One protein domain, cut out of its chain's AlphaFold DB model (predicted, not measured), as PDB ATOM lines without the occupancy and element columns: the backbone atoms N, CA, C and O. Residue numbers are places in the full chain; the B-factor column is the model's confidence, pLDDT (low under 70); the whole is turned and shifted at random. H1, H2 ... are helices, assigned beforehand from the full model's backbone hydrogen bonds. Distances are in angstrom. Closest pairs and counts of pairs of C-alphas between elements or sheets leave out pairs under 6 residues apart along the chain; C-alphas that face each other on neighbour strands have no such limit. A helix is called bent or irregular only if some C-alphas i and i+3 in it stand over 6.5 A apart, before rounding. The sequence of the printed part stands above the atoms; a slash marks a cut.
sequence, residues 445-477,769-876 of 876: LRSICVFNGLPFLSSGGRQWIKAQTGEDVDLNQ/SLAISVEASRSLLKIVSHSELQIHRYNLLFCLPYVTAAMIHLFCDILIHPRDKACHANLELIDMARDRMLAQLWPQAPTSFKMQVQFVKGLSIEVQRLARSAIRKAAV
ATOM      1  N   LEU A 445     -21.079  46.455 -19.736       43.91
ATOM      2  CA  LEU A 445     -19.926  47.343 -19.900       43.91
ATOM      3  C   LEU A 445     -19.627  48.198 -18.658       43.91
ATOM      4  O   LEU A 445     -18.638  48.927 -18.650       43.91
ATOM      5  N   ARG A 446     -20.431  48.105 -17.585       41.97
ATOM      6  CA  ARG A 446     -20.068  48.685 -16.274       41.97
ATOM      7  C   ARG A 446     -18.925  47.915 -15.593       41.97
ATOM      8  O   ARG A 446     -18.247  48.492 -14.750       41.97
ATOM      9  N   SER A 447     -18.701  46.653 -15.963       44.25
ATOM     10  CA  SER A 447     -17.609  45.795 -15.474       44.25
ATOM     11  C   SER A 447     -16.332  45.873 -16.321       44.25
ATOM     12  O   SER A 447     -15.248  45.601 -15.802       44.25
ATOM     13  N   ILE A 448     -16.419  46.276 -17.597       51.28
ATOM     14  CA  ILE A 448     -15.241  46.400 -18.467       51.28
ATOM     15  C   ILE A 448     -14.402  47.596 -18.015       51.28
ATOM     16  O   ILE A 448     -14.821  48.752 -18.112       51.28
ATOM     17  N   CYS A 449     -13.197  47.312 -17.532       50.25
ATOM     18  CA  CYS A 449     -12.234  48.325 -17.127       50.25
ATOM     19  C   CYS A 449     -11.308  48.693 -18.289       50.25
ATOM     20  O   CYS A 449     -10.896  47.831 -19.063       50.25
ATOM     21  N   VAL A 450     -10.928  49.969 -18.382       50.66
ATOM     22  CA  VAL A 450      -9.706  50.332 -19.112       50.66
ATOM     23  C   VAL A 450      -8.504  49.749 -18.358       50.66
ATOM     24  O   VAL A 450      -8.572  49.535 -17.146       50.66
ATOM     25  N   PHE A 451      -7.365  49.542 -19.027       50.91
ATOM     26  CA  PHE A 451      -6.174  48.960 -18.383       50.91
ATOM     27  C   PHE A 451      -5.637  49.754 -17.178       50.91
ATOM     28  O   PHE A 451      -4.828  49.220 -16.427       50.91
ATOM     29  N   ASN A 452      -6.100  50.993 -16.951       46.38
ATOM     30  CA  ASN A 452      -5.770  51.744 -15.739       46.38
ATOM     31  C   ASN A 452      -6.552  51.328 -14.473       46.38
ATOM     32  O   ASN A 452      -6.313  51.894 -13.406       46.38
ATOM     33  N   GLY A 453      -7.464  50.354 -14.584       48.28
ATOM     34  CA  GLY A 453      -8.257  49.817 -13.478       48.28
ATOM     35  C   GLY A 453      -9.590  50.528 -13.226       48.28
ATOM     36  O   GLY A 453     -10.395  50.037 -12.441       48.28
ATOM     37  N   LEU A 454      -9.853  51.655 -13.892       51.66
ATOM     38  CA  LEU A 454     -11.150  52.332 -13.846       51.66
ATOM     39  C   LEU A 454     -12.138  51.667 -14.824       51.66
ATOM     40  O   LEU A 454     -11.737  51.307 -15.934       51.66
ATOM     41  N   PRO A 455     -13.442  51.563 -14.498       61.34
ATOM     42  CA  PRO A 455     -14.458  51.168 -15.472       61.34
ATOM     43  C   PRO A 455     -14.446  52.107 -16.685       61.34
ATOM     44  O   PRO A 455     -14.380  53.328 -16.519       61.34
ATOM     45  N   PHE A 456     -14.552  51.570 -17.901       63.78
ATOM     46  CA  PHE A 456     -14.532  52.345 -19.151       63.78
ATOM     47  C   PHE A 456     -15.605  53.450 -19.160       63.78
ATOM     48  O   PHE A 456     -15.351  54.583 -19.565       63.78
ATOM     49  N   LEU A 457     -16.786  53.143 -18.611       65.44
ATOM     50  CA  LEU A 457     -17.927  54.055 -18.486       65.44
ATOM     51  C   LEU A 457     -17.948  54.871 -17.171       65.44
ATOM     52  O   LEU A 457     -18.974  55.475 -16.846       65.44
ATOM     53  N   SER A 458     -16.852  54.918 -16.406       65.44
ATOM     54  CA  SER A 458     -16.740  55.765 -15.203       65.44
ATOM     55  C   SER A 458     -16.407  57.229 -15.527       65.44
ATOM     56  O   SER A 458     -15.995  57.571 -16.639       65.44
ATOM     57  N   SER A 459     -16.567  58.099 -14.528       65.62
ATOM     58  CA  SER A 459     -16.106  59.495 -14.516       65.62
ATOM     59  C   SER A 459     -14.616  59.604 -14.886       65.62
ATOM     60  O   SER A 459     -14.263  60.199 -15.907       65.62
ATOM     61  N   GLY A 460     -13.746  58.960 -14.104       65.69
ATOM     62  CA  GLY A 460     -12.298  58.940 -14.277       65.69
ATOM     63  C   GLY A 460     -11.853  58.185 -15.529       65.69
ATOM     64  O   GLY A 460     -10.874  58.583 -16.156       65.69
ATOM     65  N   GLY A 461     -12.592  57.150 -15.946       70.56
ATOM     66  CA  GLY A 461     -12.389  56.458 -17.221       70.56
ATOM     67  C   GLY A 461     -12.532  57.417 -18.404       70.56
ATOM     68  O   GLY A 461     -11.585  57.585 -19.174       70.56
ATOM     69  N   ARG A 462     -13.658  58.145 -18.483       77.62
ATOM     70  CA  ARG A 462     -13.868  59.208 -19.485       77.62
ATOM     71  C   ARG A 462     -12.810  60.309 -19.404       77.62
ATOM     72  O   ARG A 462     -12.274  60.702 -20.438       77.62
ATOM     73  N   GLN A 463     -12.476  60.791 -18.203       79.81
ATOM     74  CA  GLN A 463     -11.444  61.822 -18.021       79.81
ATOM     75  C   GLN A 463     -10.058  61.352 -18.494       79.81
ATOM     76  O   GLN A 463      -9.335  62.123 -19.125       79.81
ATOM     77  N   TRP A 464      -9.683  60.093 -18.236       80.69
ATOM     78  CA  TRP A 464      -8.424  59.517 -18.712       80.69
ATOM     79  C   TRP A 464      -8.412  59.351 -20.232       80.69
ATOM     80  O   TRP A 464      -7.429  59.739 -20.860       80.69
ATOM     81  N   ILE A 465      -9.506  58.862 -20.833       84.06
ATOM     82  CA  ILE A 465      -9.643  58.789 -22.295       84.06
ATOM     83  C   ILE A 465      -9.469  60.189 -22.894       84.06
ATOM     84  O   ILE A 465      -8.569  60.379 -23.707       84.06
ATOM     85  N   LYS A 466     -10.212  61.197 -22.410       87.81
ATOM     86  CA  LYS A 466     -10.079  62.601 -22.841       87.81
ATOM     87  C   LYS A 466      -8.654  63.142 -22.679       87.81
ATOM     88  O   LYS A 466      -8.167  63.881 -23.534       87.81
ATOM     89  N   ALA A 467      -7.948  62.757 -21.614       86.19
ATOM     90  CA  ALA A 467      -6.552  63.136 -21.414       86.19
ATOM     91  C   ALA A 467      -5.618  62.546 -22.487       86.19
ATOM     92  O   ALA A 467      -4.708  63.255 -22.925       86.19
ATOM     93  N   GLN A 468      -5.866  61.320 -22.973       86.50
ATOM     94  CA  GLN A 468      -5.107  60.727 -24.086       86.50
ATOM     95  C   GLN A 468      -5.551  61.269 -25.451       86.50
ATOM     96  O   GLN A 468      -4.717  61.763 -26.203       86.50
ATOM     97  N   THR A 469      -6.850  61.303 -25.749       90.25
ATOM     98  CA  THR A 469      -7.399  61.645 -27.078       90.25
ATOM     99  C   THR A 469      -7.460  63.147 -27.358       90.25
ATOM    100  O   THR A 469      -7.268  63.567 -28.493       90.25
ATOM    101  N   GLY A 470      -7.694  63.970 -26.328       87.50
ATOM    102  CA  GLY A 470      -8.074  65.383 -26.466       87.50
ATOM    103  C   GLY A 470      -9.574  65.621 -26.701       87.50
ATOM    104  O   GLY A 470     -10.001  66.770 -26.710       87.50
ATOM    105  N   GLU A 471     -10.371  64.562 -26.847       87.94
ATOM    106  CA  GLU A 471     -11.788  64.605 -27.230       87.94
ATOM    107  C   GLU A 471     -12.655  63.894 -26.171       87.94
ATOM    108  O   GLU A 471     -12.232  62.896 -25.584       87.94
ATOM    109  N   ASP A 472     -13.869  64.393 -25.921       84.06
ATOM    110  CA  ASP A 472     -14.849  63.720 -25.057       84.06
ATOM    111  C   ASP A 472     -15.374  62.415 -25.677       84.06
ATOM    112  O   ASP A 472     -15.350  62.238 -26.899       84.06
ATOM    113  N   VAL A 473     -15.868  61.518 -24.816       79.12
ATOM    114  CA  VAL A 473     -16.528  60.260 -25.199       79.12
ATOM    115  C   VAL A 473     -18.033  60.505 -25.336       79.12
ATOM    116  O   VAL A 473     -18.686  60.839 -24.343       79.12
ATOM    117  N   ASP A 474     -18.592  60.322 -26.532       72.50
ATOM    118  CA  ASP A 474     -20.029  60.464 -26.781       72.50
ATOM    119  C   ASP A 474     -20.790  59.197 -26.374       72.50
ATOM    120  O   ASP A 474     -20.990  58.272 -27.158       72.50
ATOM    121  N   LEU A 475     -21.257  59.166 -25.125       59.06
ATOM    122  CA  LEU A 475     -22.070  58.062 -24.612       59.06
ATOM    123  C   LEU A 475     -23.574  58.194 -24.916       59.06
ATOM    124  O   LEU A 475     -24.343  57.315 -24.530       59.06
ATOM    125  N   ASN A 476     -24.029  59.233 -25.627       52.69
ATOM    126  CA  ASN A 476     -25.466  59.432 -25.879       52.69
ATOM    127  C   ASN A 476     -26.057  58.360 -26.814       52.69
ATOM    128  O   ASN A 476     -27.247  58.054 -26.746       52.69
ATOM    129  N   GLN A 477     -25.209  57.738 -27.637       51.12
ATOM    130  CA  GLN A 477     -25.557  56.626 -28.526       51.12
ATOM    131  C   GLN A 477     -25.729  55.280 -27.781       51.12
ATOM    132  O   GLN A 477     -26.174  54.298 -28.371       51.12
ATOM    133  N   SER A 769       0.422  40.437 -18.323       64.12
ATOM    134  CA  SER A 769      -1.001  40.139 -18.551       64.12
ATOM    135  C   SER A 769      -1.618  41.051 -19.620       64.12
ATOM    136  O   SER A 769      -2.422  40.590 -20.419       64.12
ATOM    137  N   LEU A 770      -1.177  42.315 -19.694       68.50
ATOM    138  CA  LEU A 770      -1.542  43.264 -20.749       68.50
ATOM    139  C   LEU A 770      -1.196  42.726 -22.145       68.50
ATOM    140  O   LEU A 770      -2.068  42.654 -23.005       68.50
ATOM    141  N   ALA A 771       0.056  42.310 -22.364       70.25
ATOM    142  CA  ALA A 771       0.497  41.778 -23.654       70.25
ATOM    143  C   ALA A 771      -0.258  40.491 -24.040       70.25
ATOM    144  O   ALA A 771      -0.611  40.314 -25.204       70.25
ATOM    145  N   ILE A 772      -0.566  39.636 -23.057       73.50
ATOM    146  CA  ILE A 772      -1.373  38.421 -23.249       73.50
ATOM    147  C   ILE A 772      -2.809  38.783 -23.652       73.50
ATOM    148  O   ILE A 772      -3.290  38.299 -24.674       73.50
ATOM    149  N   SER A 773      -3.486  39.665 -22.907       79.44
ATOM    150  CA  SER A 773      -4.847  40.111 -23.232       79.44
ATOM    151  C   SER A 773      -4.918  40.788 -24.600       79.44
ATOM    152  O   SER A 773      -5.877  40.561 -25.335       79.44
ATOM    153  N   VAL A 774      -3.910  41.580 -24.973       84.06
ATOM    154  CA  VAL A 774      -3.834  42.244 -26.279       84.06
ATOM    155  C   VAL A 774      -3.625  41.233 -27.410       84.06
ATOM    156  O   VAL A 774      -4.400  41.265 -28.360       84.06
ATOM    157  N   GLU A 775      -2.674  40.294 -27.330       84.75
ATOM    158  CA  GLU A 775      -2.470  39.331 -28.431       84.75
ATOM    159  C   GLU A 775      -3.577  38.271 -28.518       84.75
ATOM    160  O   GLU A 775      -3.960  37.877 -29.621       84.75
ATOM    161  N   ALA A 776      -4.185  37.883 -27.391       83.88
ATOM    162  CA  ALA A 776      -5.415  37.092 -27.390       83.88
ATOM    163  C   ALA A 776      -6.568  37.858 -28.066       83.88
ATOM    164  O   ALA A 776      -7.323  37.278 -28.844       83.88
ATOM    165  N   SER A 777      -6.664  39.175 -27.848       90.00
ATOM    166  CA  SER A 777      -7.654  40.035 -28.510       90.00
ATOM    167  C   SER A 777      -7.374  40.199 -30.007       90.00
ATOM    168  O   SER A 777      -8.305  40.111 -30.804       90.00
ATOM    169  N   ARG A 778      -6.107  40.359 -30.421       90.19
ATOM    170  CA  ARG A 778      -5.723  40.335 -31.845       90.19
ATOM    171  C   ARG A 778      -6.086  38.996 -32.478       90.19
ATOM    172  O   ARG A 778      -6.674  38.985 -33.549       90.19
ATOM    173  N   SER A 779      -5.769  37.885 -31.818       88.25
ATOM    174  CA  SER A 779      -6.072  36.529 -32.291       88.25
ATOM    175  C   SER A 779      -7.575  36.286 -32.424       88.25
ATOM    176  O   SER A 779      -8.023  35.851 -33.482       88.25
ATOM    177  N   LEU A 780      -8.377  36.672 -31.426       87.50
ATOM    178  CA  LEU A 780      -9.835  36.586 -31.505       87.50
ATOM    179  C   LEU A 780     -10.398  37.441 -32.648       87.50
ATOM    180  O   LEU A 780     -11.187  36.942 -33.444       87.50
ATOM    181  N   LEU A 781      -9.982  38.708 -32.786       88.75
ATOM    182  CA  LEU A 781     -10.480  39.562 -33.870       88.75
ATOM    183  C   LEU A 781      -9.984  39.110 -35.256       88.75
ATOM    184  O   LEU A 781     -10.726  39.264 -36.224       88.75
ATOM    185  N   LYS A 782      -8.800  38.484 -35.368       87.25
ATOM    186  CA  LYS A 782      -8.359  37.784 -36.591       87.25
ATOM    187  C   LYS A 782      -9.327  36.639 -36.923       87.25
ATOM    188  O   LYS A 782      -9.870  36.644 -38.023       87.25
ATOM    189  N   ILE A 783      -9.608  35.739 -35.975       81.06
ATOM    190  CA  ILE A 783     -10.522  34.587 -36.139       81.06
ATOM    191  C   ILE A 783     -11.961  35.028 -36.473       81.06
ATOM    192  O   ILE A 783     -12.639  34.371 -37.253       81.06
ATOM    193  N   VAL A 784     -12.417  36.166 -35.937       78.81
ATOM    194  CA  VAL A 784     -13.725  36.783 -36.246       78.81
ATOM    195  C   VAL A 784     -13.743  37.464 -37.626       78.81
ATOM    196  O   VAL A 784     -14.796  37.566 -38.255       78.81
ATOM    197  N   SER A 785     -12.591  37.941 -38.113       79.56
ATOM    198  CA  SER A 785     -12.455  38.622 -39.414       79.56
ATOM    199  C   SER A 785     -12.288  37.651 -40.593       79.56
ATOM    200  O   SER A 785     -12.751  37.928 -41.707       79.56
ATOM    201  N   HIS A 786     -11.623  36.519 -40.358       69.00
ATOM    202  CA  HIS A 786     -11.366  35.466 -41.341       69.00
ATOM    203  C   HIS A 786     -12.464  34.396 -41.281       69.00
ATOM    204  O   HIS A 786     -13.118  34.208 -40.265       69.00
ATOM    205  N   SER A 787     -12.694  33.681 -42.381       54.94
ATOM    206  CA  SER A 787     -13.797  32.713 -42.513       54.94
ATOM    207  C   SER A 787     -13.538  31.350 -41.846       54.94
ATOM    208  O   SER A 787     -14.138  30.355 -42.243       54.94
ATOM    209  N   GLU A 788     -12.630  31.292 -40.870       49.00
ATOM    210  CA  GLU A 788     -12.227  30.064 -40.169       49.00
ATOM    211  C   GLU A 788     -13.256  29.666 -39.107       49.00
ATOM    212  O   GLU A 788     -13.647  28.502 -39.023       49.00
ATOM    213  N   LEU A 789     -13.780  30.644 -38.360       53.75
ATOM    214  CA  LEU A 789     -15.001  30.461 -37.589       53.75
ATOM    215  C   LEU A 789     -16.197  30.856 -38.461       53.75
ATOM    216  O   LEU A 789     -16.371  32.024 -38.815       53.75
ATOM    217  N   GLN A 790     -17.078  29.899 -38.761       53.59
ATOM    218  CA  GLN A 790     -18.407  30.218 -39.283       53.59
ATOM    219  C   GLN A 790     -19.252  30.820 -38.152       53.59
ATOM    220  O   GLN A 790     -20.059  30.138 -37.521       53.59
ATOM    221  N   ILE A 791     -19.062  32.118 -37.887       53.28
ATOM    222  CA  ILE A 791     -19.934  32.911 -37.010       53.28
ATOM    223  C   ILE A 791     -21.255  33.129 -37.747       53.28
ATOM    224  O   ILE A 791     -21.534  34.200 -38.279       53.28
ATOM    225  N   HIS A 792     -22.050  32.066 -37.828       59.22
ATOM    226  CA  HIS A 792     -23.424  32.137 -38.286       59.22
ATOM    227  C   HIS A 792     -24.240  33.001 -37.328       59.22
ATOM    228  O   HIS A 792     -23.923  33.121 -36.142       59.22
ATOM    229  N   ARG A 793     -25.309  33.596 -37.855       60.31
ATOM    230  CA  ARG A 793     -26.143  34.583 -37.165       60.31
ATOM    231  C   ARG A 793     -26.572  34.172 -35.745       60.31
ATOM    232  O   ARG A 793     -26.618  35.034 -34.877       60.31
ATOM    233  N   TYR A 794     -26.816  32.884 -35.489       57.59
ATOM    234  CA  TYR A 794     -27.265  32.374 -34.184       57.59
ATOM    235  C   TYR A 794     -26.158  32.252 -33.124       57.59
ATOM    236  O   TYR A 794     -26.455  32.199 -31.937       57.59
ATOM    237  N   ASN A 795     -24.886  32.292 -33.529       64.25
ATOM    238  CA  ASN A 795     -23.739  32.295 -32.613       64.25
ATOM    239  C   ASN A 795     -23.288  33.724 -32.261       64.25
ATOM    240  O   ASN A 795     -22.389  33.915 -31.440       64.25
ATOM    241  N   LEU A 796     -23.870  34.744 -32.904       70.88
ATOM    242  CA  LEU A 796     -23.332  36.099 -32.868       70.88
ATOM    243  C   LEU A 796     -23.422  36.733 -31.474       70.88
ATOM    244  O   LEU A 796     -22.421  37.295 -31.035       70.88
ATOM    245  N   LEU A 797     -24.561  36.629 -30.769       70.06
ATOM    246  CA  LEU A 797     -24.715  37.268 -29.450       70.06
ATOM    247  C   LEU A 797     -23.796  36.647 -28.399       70.06
ATOM    248  O   LEU A 797     -23.225  37.383 -27.602       70.06
ATOM    249  N   PHE A 798     -23.568  35.331 -28.457       71.44
ATOM    250  CA  PHE A 798     -22.582  34.659 -27.608       71.44
ATOM    251  C   PHE A 798     -21.164  35.218 -27.829       71.44
ATOM    252  O   PHE A 798     -20.410  35.419 -26.880       71.44
ATOM    253  N   CYS A 799     -20.812  35.552 -29.076       75.19
ATOM    254  CA  CYS A 799     -19.530  36.173 -29.412       75.19
ATOM    255  C   CYS A 799     -19.442  37.676 -29.063       75.19
ATOM    256  O   CYS A 799     -18.335  38.170 -28.825       75.19
ATOM    257  N   LEU A 800     -20.559  38.421 -29.025       77.31
ATOM    258  CA  LEU A 800     -20.552  39.886 -28.857       77.31
ATOM    259  C   LEU A 800     -19.800  40.384 -27.600       77.31
ATOM    260  O   LEU A 800     -19.042  41.348 -27.749       77.31
ATOM    261  N   PRO A 801     -19.928  39.785 -26.393       75.38
ATOM    262  CA  PRO A 801     -19.168  40.204 -25.213       75.38
ATOM    263  C   PRO A 801     -17.652  40.061 -25.388       75.38
ATOM    264  O   PRO A 801     -16.904  40.975 -25.041       75.38
ATOM    265  N   TYR A 802     -17.189  38.953 -25.976       80.50
ATOM    266  CA  TYR A 802     -15.760  38.706 -26.189       80.50
ATOM    267  C   TYR A 802     -15.180  39.629 -27.270       80.50
ATOM    268  O   TYR A 802     -14.109  40.204 -27.078       80.50
ATOM    269  N   VAL A 803     -15.912  39.844 -28.372       84.38
ATOM    270  CA  VAL A 803     -15.552  40.818 -29.421       84.38
ATOM    271  C   VAL A 803     -15.489  42.236 -28.842       84.38
ATOM    272  O   VAL A 803     -14.526  42.960 -29.085       84.38
ATOM    273  N   THR A 804     -16.465  42.609 -28.010       81.69
ATOM    274  CA  THR A 804     -16.518  43.895 -27.293       81.69
ATOM    275  C   THR A 804     -15.300  44.096 -26.389       81.69
ATOM    276  O   THR A 804     -14.640  45.134 -26.465       81.69
ATOM    277  N   ALA A 805     -14.964  43.099 -25.565       81.75
ATOM    278  CA  ALA A 805     -13.788  43.144 -24.702       81.75
ATOM    279  C   ALA A 805     -12.491  43.253 -25.522       81.75
ATOM    280  O   ALA A 805     -11.646  44.094 -25.221       81.75
ATOM    281  N   ALA A 806     -12.360  42.479 -26.604       88.12
ATOM    282  CA  ALA A 806     -11.195  42.514 -27.480       88.12
ATOM    283  C   ALA A 806     -11.005  43.875 -28.176       88.12
ATOM    284  O   ALA A 806      -9.888  44.396 -28.204       88.12
ATOM    285  N   MET A 807     -12.083  44.499 -28.666       88.50
ATOM    286  CA  MET A 807     -12.032  45.861 -29.215       88.50
ATOM    287  C   MET A 807     -11.570  46.883 -28.161       88.50
ATOM    288  O   MET A 807     -10.738  47.737 -28.466       88.50
ATOM    289  N   ILE A 808     -12.046  46.777 -26.913       84.62
ATOM    290  CA  ILE A 808     -11.639  47.675 -25.817       84.62
ATOM    291  C   ILE A 808     -10.184  47.421 -25.376       84.62
ATOM    292  O   ILE A 808      -9.469  48.379 -25.074       84.62
ATOM    293  N   HIS A 809      -9.701  46.175 -25.401       85.81
ATOM    294  CA  HIS A 809      -8.292  45.861 -25.149       85.81
ATOM    295  C   HIS A 809      -7.370  46.487 -26.205       85.81
ATOM    296  O   HIS A 809      -6.422  47.182 -25.842       85.81
ATOM    297  N   LEU A 810      -7.660  46.313 -27.502       90.38
ATOM    298  CA  LEU A 810      -6.851  46.927 -28.565       90.38
ATOM    299  C   LEU A 810      -6.935  48.464 -28.540       90.38
ATOM    300  O   LEU A 810      -5.933  49.137 -28.781       90.38
ATOM    301  N   PHE A 811      -8.093  49.028 -28.186       90.06
ATOM    302  CA  PHE A 811      -8.259  50.464 -27.955       90.06
ATOM    303  C   PHE A 811      -7.350  50.985 -26.837       90.06
ATOM    304  O   PHE A 811      -6.641  51.974 -27.013       90.06
ATOM    305  N   CYS A 812      -7.352  50.316 -25.683       85.38
ATOM    306  CA  CYS A 812      -6.566  50.742 -24.531       85.38
ATOM    307  C   CYS A 812      -5.058  50.539 -24.741       85.38
ATOM    308  O   CYS A 812      -4.280  51.327 -24.212       85.38
ATOM    309  N   ASP A 813      -4.648  49.558 -25.551       87.12
ATOM    310  CA  ASP A 813      -3.268  49.414 -26.031       87.12
ATOM    311  C   ASP A 813      -2.851  50.629 -26.880       87.12
ATOM    312  O   ASP A 813      -1.856  51.282 -26.568       87.12
ATOM    313  N   ILE A 814      -3.674  51.032 -27.861       91.00
ATOM    314  CA  ILE A 814      -3.437  52.245 -28.668       91.00
ATOM    315  C   ILE A 814      -3.373  53.507 -27.790       91.00
ATOM    316  O   ILE A 814      -2.539  54.372 -28.036       91.00
ATOM    317  N   LEU A 815      -4.212  53.631 -26.753       88.38
ATOM    318  CA  LEU A 815      -4.175  54.790 -25.848       88.38
ATOM    319  C   LEU A 815      -2.918  54.854 -24.961       88.38
ATOM    320  O   LEU A 815      -2.571  55.943 -24.500       88.38
ATOM    321  N   ILE A 816      -2.250  53.727 -24.697       85.38
ATOM    322  CA  ILE A 816      -0.998  53.678 -23.918       85.38
ATOM    323  C   ILE A 816       0.221  53.809 -24.844       85.38
ATOM    324  O   ILE A 816       1.197  54.471 -24.487       85.38
ATOM    325  N   HIS A 817       0.151  53.233 -26.046       87.75
ATOM    326  CA  HIS A 817       1.244  53.156 -27.016       87.75
ATOM    327  C   HIS A 817       0.935  53.861 -28.362       87.75
ATOM    328  O   HIS A 817       1.230  53.291 -29.410       87.75
ATOM    329  N   PRO A 818       0.416  55.110 -28.412       90.00
ATOM    330  CA  PRO A 818      -0.130  55.731 -29.638       90.00
ATOM    331  C   PRO A 818       0.899  56.066 -30.741       90.00
ATOM    332  O   PRO A 818       0.551  56.697 -31.737       90.00
ATOM    333  N   ARG A 819       2.168  55.676 -30.559       88.88
ATOM    334  CA  ARG A 819       3.261  55.773 -31.544       88.88
ATOM    335  C   ARG A 819       3.731  54.400 -32.055       88.88
ATOM    336  O   ARG A 819       4.690  54.347 -32.823       88.88
ATOM    337  N   ASP A 820       3.110  53.299 -31.625       89.06
ATOM    338  CA  ASP A 820       3.429  51.959 -32.124       89.06
ATOM    339  C   ASP A 820       2.902  51.776 -33.560       89.06
ATOM    340  O   ASP A 820       1.784  52.162 -33.904       89.06
ATOM    341  N   LYS A 821       3.706  51.133 -34.408       85.69
ATOM    342  CA  LYS A 821       3.324  50.742 -35.771       85.69
ATOM    343  C   LYS A 821       2.130  49.780 -35.767       85.69
ATOM    344  O   LYS A 821       1.336  49.799 -36.706       85.69
ATOM    345  N   ALA A 822       1.966  48.986 -34.706       86.69
ATOM    346  CA  ALA A 822       0.836  48.080 -34.529       86.69
ATOM    347  C   ALA A 822      -0.525  48.797 -34.405       86.69
ATOM    348  O   ALA A 822      -1.558  48.168 -34.637       86.69
ATOM    349  N   CYS A 823      -0.566  50.098 -34.083       89.88
ATOM    350  CA  CYS A 823      -1.825  50.821 -33.874       89.88
ATOM    351  C   CYS A 823      -2.742  50.833 -35.108       89.88
ATOM    352  O   CYS A 823      -3.958  50.735 -34.955       89.88
ATOM    353  N   HIS A 824      -2.187  50.907 -36.322       90.06
ATOM    354  CA  HIS A 824      -2.986  50.885 -37.552       90.06
ATOM    355  C   HIS A 824      -3.583  49.497 -37.825       90.06
ATOM    356  O   HIS A 824      -4.786  49.391 -38.040       90.06
ATOM    357  N   ALA A 825      -2.791  48.429 -37.686       91.25
ATOM    358  CA  ALA A 825      -3.280  47.054 -37.823       91.25
ATOM    359  C   ALA A 825      -4.314  46.685 -36.735       91.25
ATOM    360  O   ALA A 825      -5.294  45.996 -37.017       91.25
ATOM    361  N   ASN A 826      -4.150  47.186 -35.500       93.00
ATOM    362  CA  ASN A 826      -5.166  47.064 -34.447       93.00
ATOM    363  C   ASN A 826      -6.503  47.711 -34.876       93.00
ATOM    364  O   ASN A 826      -7.559  47.143 -34.608       93.00
ATOM    365  N   LEU A 827      -6.480  48.877 -35.539       93.75
ATOM    366  CA  LEU A 827      -7.693  49.540 -36.038       93.75
ATOM    367  C   LEU A 827      -8.325  48.785 -37.212       93.75
ATOM    368  O   LEU A 827      -9.535  48.582 -37.216       93.75
ATOM    369  N   GLU A 828      -7.530  48.308 -38.167       93.00
ATOM    370  CA  GLU A 828      -8.030  47.504 -39.290       93.00
ATOM    371  C   GLU A 828      -8.714  46.213 -38.806       93.00
ATOM    372  O   GLU A 828      -9.784  45.863 -39.300       93.00
ATOM    373  N   LEU A 829      -8.180  45.556 -37.767       92.25
ATOM    374  CA  LEU A 829      -8.829  44.409 -37.114       92.25
ATOM    375  C   LEU A 829     -10.170  44.770 -36.447       92.25
ATOM    376  O   LEU A 829     -11.104  43.970 -36.489       92.25
ATOM    377  N   ILE A 830     -10.295  45.963 -35.852       92.19
ATOM    378  CA  ILE A 830     -11.558  46.446 -35.262       92.19
ATOM    379  C   ILE A 830     -12.593  46.758 -36.357       92.19
ATOM    380  O   ILE A 830     -13.769  46.432 -36.182       92.19
ATOM    381  N   ASP A 831     -12.178  47.369 -37.474       91.81
ATOM    382  CA  ASP A 831     -13.045  47.615 -38.636       91.81
ATOM    383  C   ASP A 831     -13.531  46.285 -39.251       91.81
ATOM    384  O   ASP A 831     -14.738  46.050 -39.325       91.81
ATOM    385  N   MET A 832     -12.617  45.370 -39.598       89.88
ATOM    386  CA  MET A 832     -12.962  44.081 -40.217       89.88
ATOM    387  C   MET A 832     -13.879  43.220 -39.338       89.88
ATOM    388  O   MET A 832     -14.865  42.671 -39.836       89.88
ATOM    389  N   ALA A 833     -13.609  43.126 -38.032       88.44
ATOM    390  CA  ALA A 833     -14.439  42.341 -37.121       88.44
ATOM    391  C   ALA A 833     -15.854  42.930 -36.965       88.44
ATOM    392  O   ALA A 833     -16.833  42.180 -36.938       88.44
ATOM    393  N   ARG A 834     -15.987  44.267 -36.920       89.38
ATOM    394  CA  ARG A 834     -17.296  44.943 -36.932       89.38
ATOM    395  C   ARG A 834     -18.048  44.648 -38.229       89.38
ATOM    396  O   ARG A 834     -19.241  44.354 -38.185       89.38
ATOM    397  N   ASP A 835     -17.378  44.716 -39.372       87.94
ATOM    398  CA  ASP A 835     -18.047  44.594 -40.668       87.94
ATOM    399  C   ASP A 835     -18.447  43.136 -40.968       87.94
ATOM    400  O   ASP A 835     -19.537  42.897 -41.495       87.94
ATOM    401  N   ARG A 836     -17.671  42.144 -40.500       84.25
ATOM    402  CA  ARG A 836     -18.103  40.732 -40.447       84.25
ATOM    403  C   ARG A 836     -19.307  40.514 -39.532       84.25
ATOM    404  O   ARG A 836     -20.252  39.844 -39.939       84.25
ATOM    405  N   MET A 837     -19.298  41.092 -38.328       82.75
ATOM    406  CA  MET A 837     -20.423  41.033 -37.386       82.75
ATOM    407  C   MET A 837     -21.704  41.627 -37.997       82.75
ATOM    408  O   MET A 837     -22.782  41.052 -37.856       82.75
ATOM    409  N   LEU A 838     -21.599  42.751 -38.711       83.44
ATOM    410  CA  LEU A 838     -22.741  43.391 -39.371       83.44
ATOM    411  C   LEU A 838     -23.264  42.601 -40.577       83.44
ATOM    412  O   LEU A 838     -24.474  42.593 -40.802       83.44
ATOM    413  N   ALA A 839     -22.399  41.890 -41.305       81.75
ATOM    414  CA  ALA A 839     -22.804  41.031 -42.420       81.75
ATOM    415  C   ALA A 839     -23.692  39.836 -42.004       81.75
ATOM    416  O   ALA A 839     -24.356  39.251 -42.855       81.75
ATOM    417  N   GLN A 840     -23.743  39.489 -40.711       75.75
ATOM    418  CA  GLN A 840     -24.619  38.439 -40.169       75.75
ATOM    419  C   GLN A 840     -26.025  38.939 -39.780       75.75
ATOM    420  O   GLN A 840     -26.870  38.145 -39.364       75.75
ATOM    421  N   LEU A 841     -26.304  40.245 -39.883       75.69
ATOM    422  CA  LEU A 841     -27.586  40.827 -39.483       75.69
ATOM    423  C   LEU A 841     -28.646  40.659 -40.587       75.69
ATOM    424  O   LEU A 841     -28.506  41.215 -41.675       75.69
ATOM    425  N   TRP A 842     -29.743  39.949 -40.298       73.69
ATOM    426  CA  TRP A 842     -30.814  39.676 -41.269       73.69
ATOM    427  C   TRP A 842     -32.098  40.491 -41.001       73.69
ATOM    428  O   TRP A 842     -32.360  40.870 -39.852       73.69
ATOM    429  N   PRO A 843     -32.937  40.774 -42.024       69.50
ATOM    430  CA  PRO A 843     -34.109  41.648 -41.875       69.50
ATOM    431  C   PRO A 843     -35.113  41.176 -40.818       69.50
ATOM    432  O   PRO A 843     -35.701  41.999 -40.115       69.50
ATOM    433  N   GLN A 844     -35.279  39.863 -40.659       67.56
ATOM    434  CA  GLN A 844     -36.221  39.238 -39.726       67.56
ATOM    435  C   GLN A 844     -35.664  39.071 -38.300       67.56
ATOM    436  O   GLN A 844     -36.405  38.624 -37.433       67.56
ATOM    437  N   ALA A 845     -34.404  39.441 -38.024       65.25
ATOM    438  CA  ALA A 845     -33.781  39.194 -36.717       65.25
ATOM    439  C   ALA A 845     -34.575  39.804 -35.537       65.25
ATOM    440  O   ALA A 845     -35.148  40.892 -35.706       65.25
ATOM    441  N   PRO A 846     -34.570  39.182 -34.341       63.09
ATOM    442  CA  PRO A 846     -35.221  39.733 -33.155       63.09
ATOM    443  C   PRO A 846     -34.787  41.171 -32.843       63.09
ATOM    444  O   PRO A 846     -33.643  41.572 -33.080       63.09
ATOM    445  N   THR A 847     -35.688  41.978 -32.283       63.72
ATOM    446  CA  THR A 847     -35.380  43.380 -31.951       63.72
ATOM    447  C   THR A 847     -34.301  43.484 -30.866       63.72
ATOM    448  O   THR A 847     -33.465  44.383 -30.927       63.72
ATOM    449  N   SER A 848     -34.254  42.537 -29.924       58.62
ATOM    450  CA  SER A 848     -33.178  42.401 -28.930       58.62
ATOM    451  C   SER A 848     -31.820  42.149 -29.597       58.62
ATOM    452  O   SER A 848     -30.881  42.913 -29.374       58.62
ATOM    453  N   PHE A 849     -31.751  41.154 -30.488       70.06
ATOM    454  CA  PHE A 849     -30.576  40.830 -31.303       70.06
ATOM    455  C   PHE A 849     -30.071  42.060 -32.075       70.06
ATOM    456  O   PHE A 849     -28.909  42.454 -31.958       70.06
ATOM    457  N   LYS A 850     -30.968  42.730 -32.814       73.19
ATOM    458  CA  LYS A 850     -30.663  43.962 -33.564       73.19
ATOM    459  C   LYS A 850     -30.079  45.050 -32.665       73.19
ATOM    460  O   LYS A 850     -29.079  45.659 -33.039       73.19
ATOM    461  N   MET A 851     -30.665  45.282 -31.489       70.00
ATOM    462  CA  MET A 851     -30.174  46.288 -30.541       70.00
ATOM    463  C   MET A 851     -28.770  45.961 -30.021       70.00
ATOM    464  O   MET A 851     -27.930  46.857 -29.978       70.00
ATOM    465  N   GLN A 852     -28.478  44.701 -29.679       71.69
ATOM    466  CA  GLN A 852     -27.139  44.304 -29.222       71.69
ATOM    467  C   GLN A 852     -26.080  44.452 -30.333       71.69
ATOM    468  O   GLN A 852     -24.996  44.980 -30.086       71.69
ATOM    469  N   VAL A 853     -26.401  44.093 -31.582       77.00
ATOM    470  CA  VAL A 853     -25.479  44.271 -32.722       77.00
ATOM    471  C   VAL A 853     -25.253  45.755 -33.055       77.00
ATOM    472  O   VAL A 853     -24.112  46.165 -33.284       77.00
ATOM    473  N   GLN A 854     -26.300  46.594 -33.046       77.81
ATOM    474  CA  GLN A 854     -26.129  48.044 -33.241       77.81
ATOM    475  C   GLN A 854     -25.350  48.692 -32.084       77.81
ATOM    476  O   GLN A 854     -24.572  49.610 -32.333       77.81
ATOM    477  N   PHE A 855     -25.489  48.189 -30.851       75.69
ATOM    478  CA  PHE A 855     -24.697  48.642 -29.708       75.69
ATOM    479  C   PHE A 855     -23.191  48.409 -29.928       75.69
ATOM    480  O   PHE A 855     -22.402  49.350 -29.817       75.69
ATOM    481  N   VAL A 856     -22.777  47.190 -30.301       78.56
ATOM    482  CA  VAL A 856     -21.349  46.878 -30.525       78.56
ATOM    483  C   VAL A 856     -20.793  47.634 -31.738       78.56
ATOM    484  O   VAL A 856     -19.650  48.094 -31.711       78.56
ATOM    485  N   LYS A 857     -21.612  47.873 -32.770       85.31
ATOM    486  CA  LYS A 857     -21.271  48.782 -33.878       85.31
ATOM    487  C   LYS A 857     -21.021  50.217 -33.397       85.31
ATOM    488  O   LYS A 857     -20.011  50.797 -33.788       85.31
ATOM    489  N   GLY A 858     -21.910  50.785 -32.578       81.31
ATOM    490  CA  GLY A 858     -21.752  52.137 -32.026       81.31
ATOM    491  C   GLY A 858     -20.463  52.264 -31.214       81.31
ATOM    492  O   GLY A 858     -19.653  53.154 -31.470       81.31
ATOM    493  N   LEU A 859     -20.210  51.288 -30.333       81.19
ATOM    494  CA  LEU A 859     -18.956  51.190 -29.588       81.19
ATOM    495  C   LEU A 859     -17.729  51.136 -30.504       81.19
ATOM    496  O   LEU A 859     -16.782  51.881 -30.271       81.19
ATOM    497  N   SER A 860     -17.741  50.282 -31.530       87.81
ATOM    498  CA  SER A 860     -16.637  50.140 -32.485       87.81
ATOM    499  C   SER A 860     -16.312  51.465 -33.189       87.81
ATOM    500  O   SER A 860     -15.141  51.829 -33.287       87.81
ATOM    501  N   ILE A 861     -17.331  52.216 -33.625       89.12
ATOM    502  CA  ILE A 861     -17.170  53.512 -34.310       89.12
ATOM    503  C   ILE A 861     -16.562  54.573 -33.377       89.12
ATOM    504  O   ILE A 861     -15.664  55.314 -33.780       89.12
ATOM    505  N   GLU A 862     -17.007  54.636 -32.125       87.19
ATOM    506  CA  GLU A 862     -16.500  55.607 -31.150       87.19
ATOM    507  C   GLU A 862     -15.074  55.263 -30.680       87.19
ATOM    508  O   GLU A 862     -14.200  56.131 -30.631       87.19
ATOM    509  N   VAL A 863     -14.793  53.977 -30.440       88.75
ATOM    510  CA  VAL A 863     -13.441  53.445 -30.188       88.75
ATOM    511  C   VAL A 863     -12.488  53.785 -31.340       88.75
ATOM    512  O   VAL A 863     -11.386  54.283 -31.099       88.75
ATOM    513  N   GLN A 864     -12.924  53.581 -32.587       91.56
ATOM    514  CA  GLN A 864     -12.192  53.958 -33.800       91.56
ATOM    515  C   GLN A 864     -11.864  55.453 -33.827       91.56
ATOM    516  O   GLN A 864     -10.701  55.822 -34.009       91.56
ATOM    517  N   ARG A 865     -12.866  56.322 -33.621       92.69
ATOM    518  CA  ARG A 865     -12.685  57.783 -33.602       92.69
ATOM    519  C   ARG A 865     -11.645  58.189 -32.561       92.69
ATOM    520  O   ARG A 865     -10.645  58.817 -32.903       92.69
ATOM    521  N   LEU A 866     -11.856  57.783 -31.312       92.19
ATOM    522  CA  LEU A 866     -11.023  58.155 -30.171       92.19
ATOM    523  C   LEU A 866      -9.570  57.670 -30.328       92.19
ATOM    524  O   LEU A 866      -8.639  58.434 -30.071       92.19
ATOM    525  N   ALA A 867      -9.350  56.446 -30.818       93.25
ATOM    526  CA  ALA A 867      -8.009  55.927 -31.089       93.25
ATOM    527  C   ALA A 867      -7.299  56.700 -32.213       93.25
ATOM    528  O   ALA A 867      -6.146  57.105 -32.047       93.25
ATOM    529  N   ARG A 868      -7.993  56.987 -33.324       94.19
ATOM    530  CA  ARG A 868      -7.463  57.836 -34.408       94.19
ATOM    531  C   ARG A 868      -7.117  59.244 -33.898       94.19
ATOM    532  O   ARG A 868      -6.158  59.847 -34.375       94.19
ATOM    533  N   SER A 869      -7.837  59.773 -32.909       93.75
ATOM    534  CA  SER A 869      -7.513  61.049 -32.249       93.75
ATOM    535  C   SER A 869      -6.277  60.966 -31.349       93.75
ATOM    536  O   SER A 869      -5.423  61.847 -31.431       93.75
ATOM    537  N   ALA A 870      -6.112  59.892 -30.569       93.38
ATOM    538  CA  ALA A 870      -4.905  59.669 -29.769       93.38
ATOM    539  C   ALA A 870      -3.638  59.531 -30.635       93.38
ATOM    540  O   ALA A 870      -2.634  60.179 -30.340       93.38
ATOM    541  N   ILE A 871      -3.697  58.770 -31.736       93.56
ATOM    542  CA  ILE A 871      -2.578  58.624 -32.688       93.56
ATOM    543  C   ILE A 871      -2.220  59.985 -33.306       93.56
ATOM    544  O   ILE A 871      -1.062  60.398 -33.254       93.56
ATOM    545  N   ARG A 872      -3.211  60.736 -33.823       92.88
ATOM    546  CA  ARG A 872      -2.994  62.092 -34.372       92.88
ATOM    547  C   ARG A 872      -2.339  63.024 -33.350       92.88
ATOM    548  O   ARG A 872      -1.372  63.698 -33.676       92.88
ATOM    549  N   LYS A 873      -2.838  63.036 -32.113       90.19
ATOM    550  CA  LYS A 873      -2.325  63.882 -31.027       90.19
ATOM    551  C   LYS A 873      -0.932  63.469 -30.544       90.19
ATOM    552  O   LYS A 873      -0.204  64.320 -30.049       90.19
ATOM    553  N   ALA A 874      -0.555  62.201 -30.694       88.44
ATOM    554  CA  ALA A 874       0.792  61.721 -30.404       88.44
ATOM    555  C   ALA A 874       1.778  61.927 -31.569       88.44
ATOM    556  O   ALA A 874       2.981  61.803 -31.352       88.44
ATOM    557  N   ALA A 875       1.311  62.223 -32.784       82.44
ATOM    558  CA  ALA A 875       2.162  62.592 -33.921       82.44
ATOM    559  C   ALA A 875       2.559  64.086 -33.930       82.44
ATOM    560  O   ALA A 875       3.436  64.475 -34.701       82.44
ATOM    561  N   VAL A 876       1.925  64.889 -33.066       69.06
ATOM    562  CA  VAL A 876       2.290  66.274 -32.710       69.06
ATOM    563  C   VAL A 876       3.229  66.273 -31.490       69.06
ATOM    564  O   VAL A 876       4.005  67.243 -31.367       69.06
TER     565      VAL A 876
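Overview. This is residues 445 to 477 and 769 to 876 of the 876 residues of the protein "Fungal_trans domain-containing protein" of Aspergillus oryzae (UniProt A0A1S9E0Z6). Three long helices, H3, H4 and H5, run side by side as a triangular bundle, and a fourth, H2, packs slantwise on H3 and H4, away from H5. A short helix, H1, packs on H5 near its last residues. The printed part has 141 residues with five named helices, in the order H1 H2 H3 H4 H5, and no named strand; its class is all helix. The whole is compact, with a radius of gyration of the C-alphas of 14.9 A and spans of 46 by 31 by 26 A.

Arrangement. The longest helix, H5, residues 847 to 874, touches H3, residues 793 to 816, at a shallow tilt of 16 degrees, the same way; their closest C-alphas, of Leu 815 and Ala 870, are 6.3 A apart. H5 and H4, residues 822 to 839, touch at a shallow tilt of 18 degrees, opposite ways, as a hairpin; the closest C-alphas, of Arg 834 and Lys 857, are 6.3 A apart. H3 and H4 form another hairpin at a shallow tilt of 19 degrees, the C-alphas of Ile 814 and Cys 823 being closest at 5.6 A. H2, residues 769 to 785, touches residues 803 to 813 of H3 as a hairpin at a steep tilt of 44 degrees, with the C-alphas of Ser 777 and Ala 806 closest at 4.4 A. With its residues 778 to 785 H2 touches H4, where the closest C-alphas, of Ser 785 and Ala 833, are 4.8 A apart. H2 and H5 are apart. H2, H3, H4 and H5 are an up and down bundle, each running against the one before it. H1, residues 459 to 469, touches residues 866 to 873 of H5 at a steep tilt of 49 degrees, the C-alphas of Thr 469 and Ala 870 being closest at 4.2 A. H1 and H3 only just touch, with 3 pairs of C-alphas within 8 A, the closest being those of Gln 468 and Leu 815 at 6.3 A. Every O i to N i+4 pair is within hydrogen-bond range in H1, H2, H4 and H5; in H3 it is 16 of 20.

Along the chain. H5 measures 40.6 A from C-alpha 847 at (-35.380, 43.380, -31.951) to C-alpha 874 at (0.792, 61.721, -30.404). H3 measures 34.2 A; it has a kink of 52 degrees near residue 800 and is irregular, with C-alphas 794 and 797 7.3 A apart. H4 measures 25.9 A, H2 23.8 A, and H1 15.4 A from C-alpha 459 at (-16.106, 59.495, -14.516).

Size, cuts and confidence. The farthest C-alphas, of Gln 844 and Val 876, are 47.6 A apart. Residues 478 to 768 are not printed, and C-alphas 477 and 769 are 31.2 A apart across this cut. Of the links printed whole, H3 to H4 is tight, and H2 to H3 and H4 to H5 are short. Mean pLDDT of the printed part is 77.2; 38 residues are under 70, among them 445 to 460 and 786 to 795.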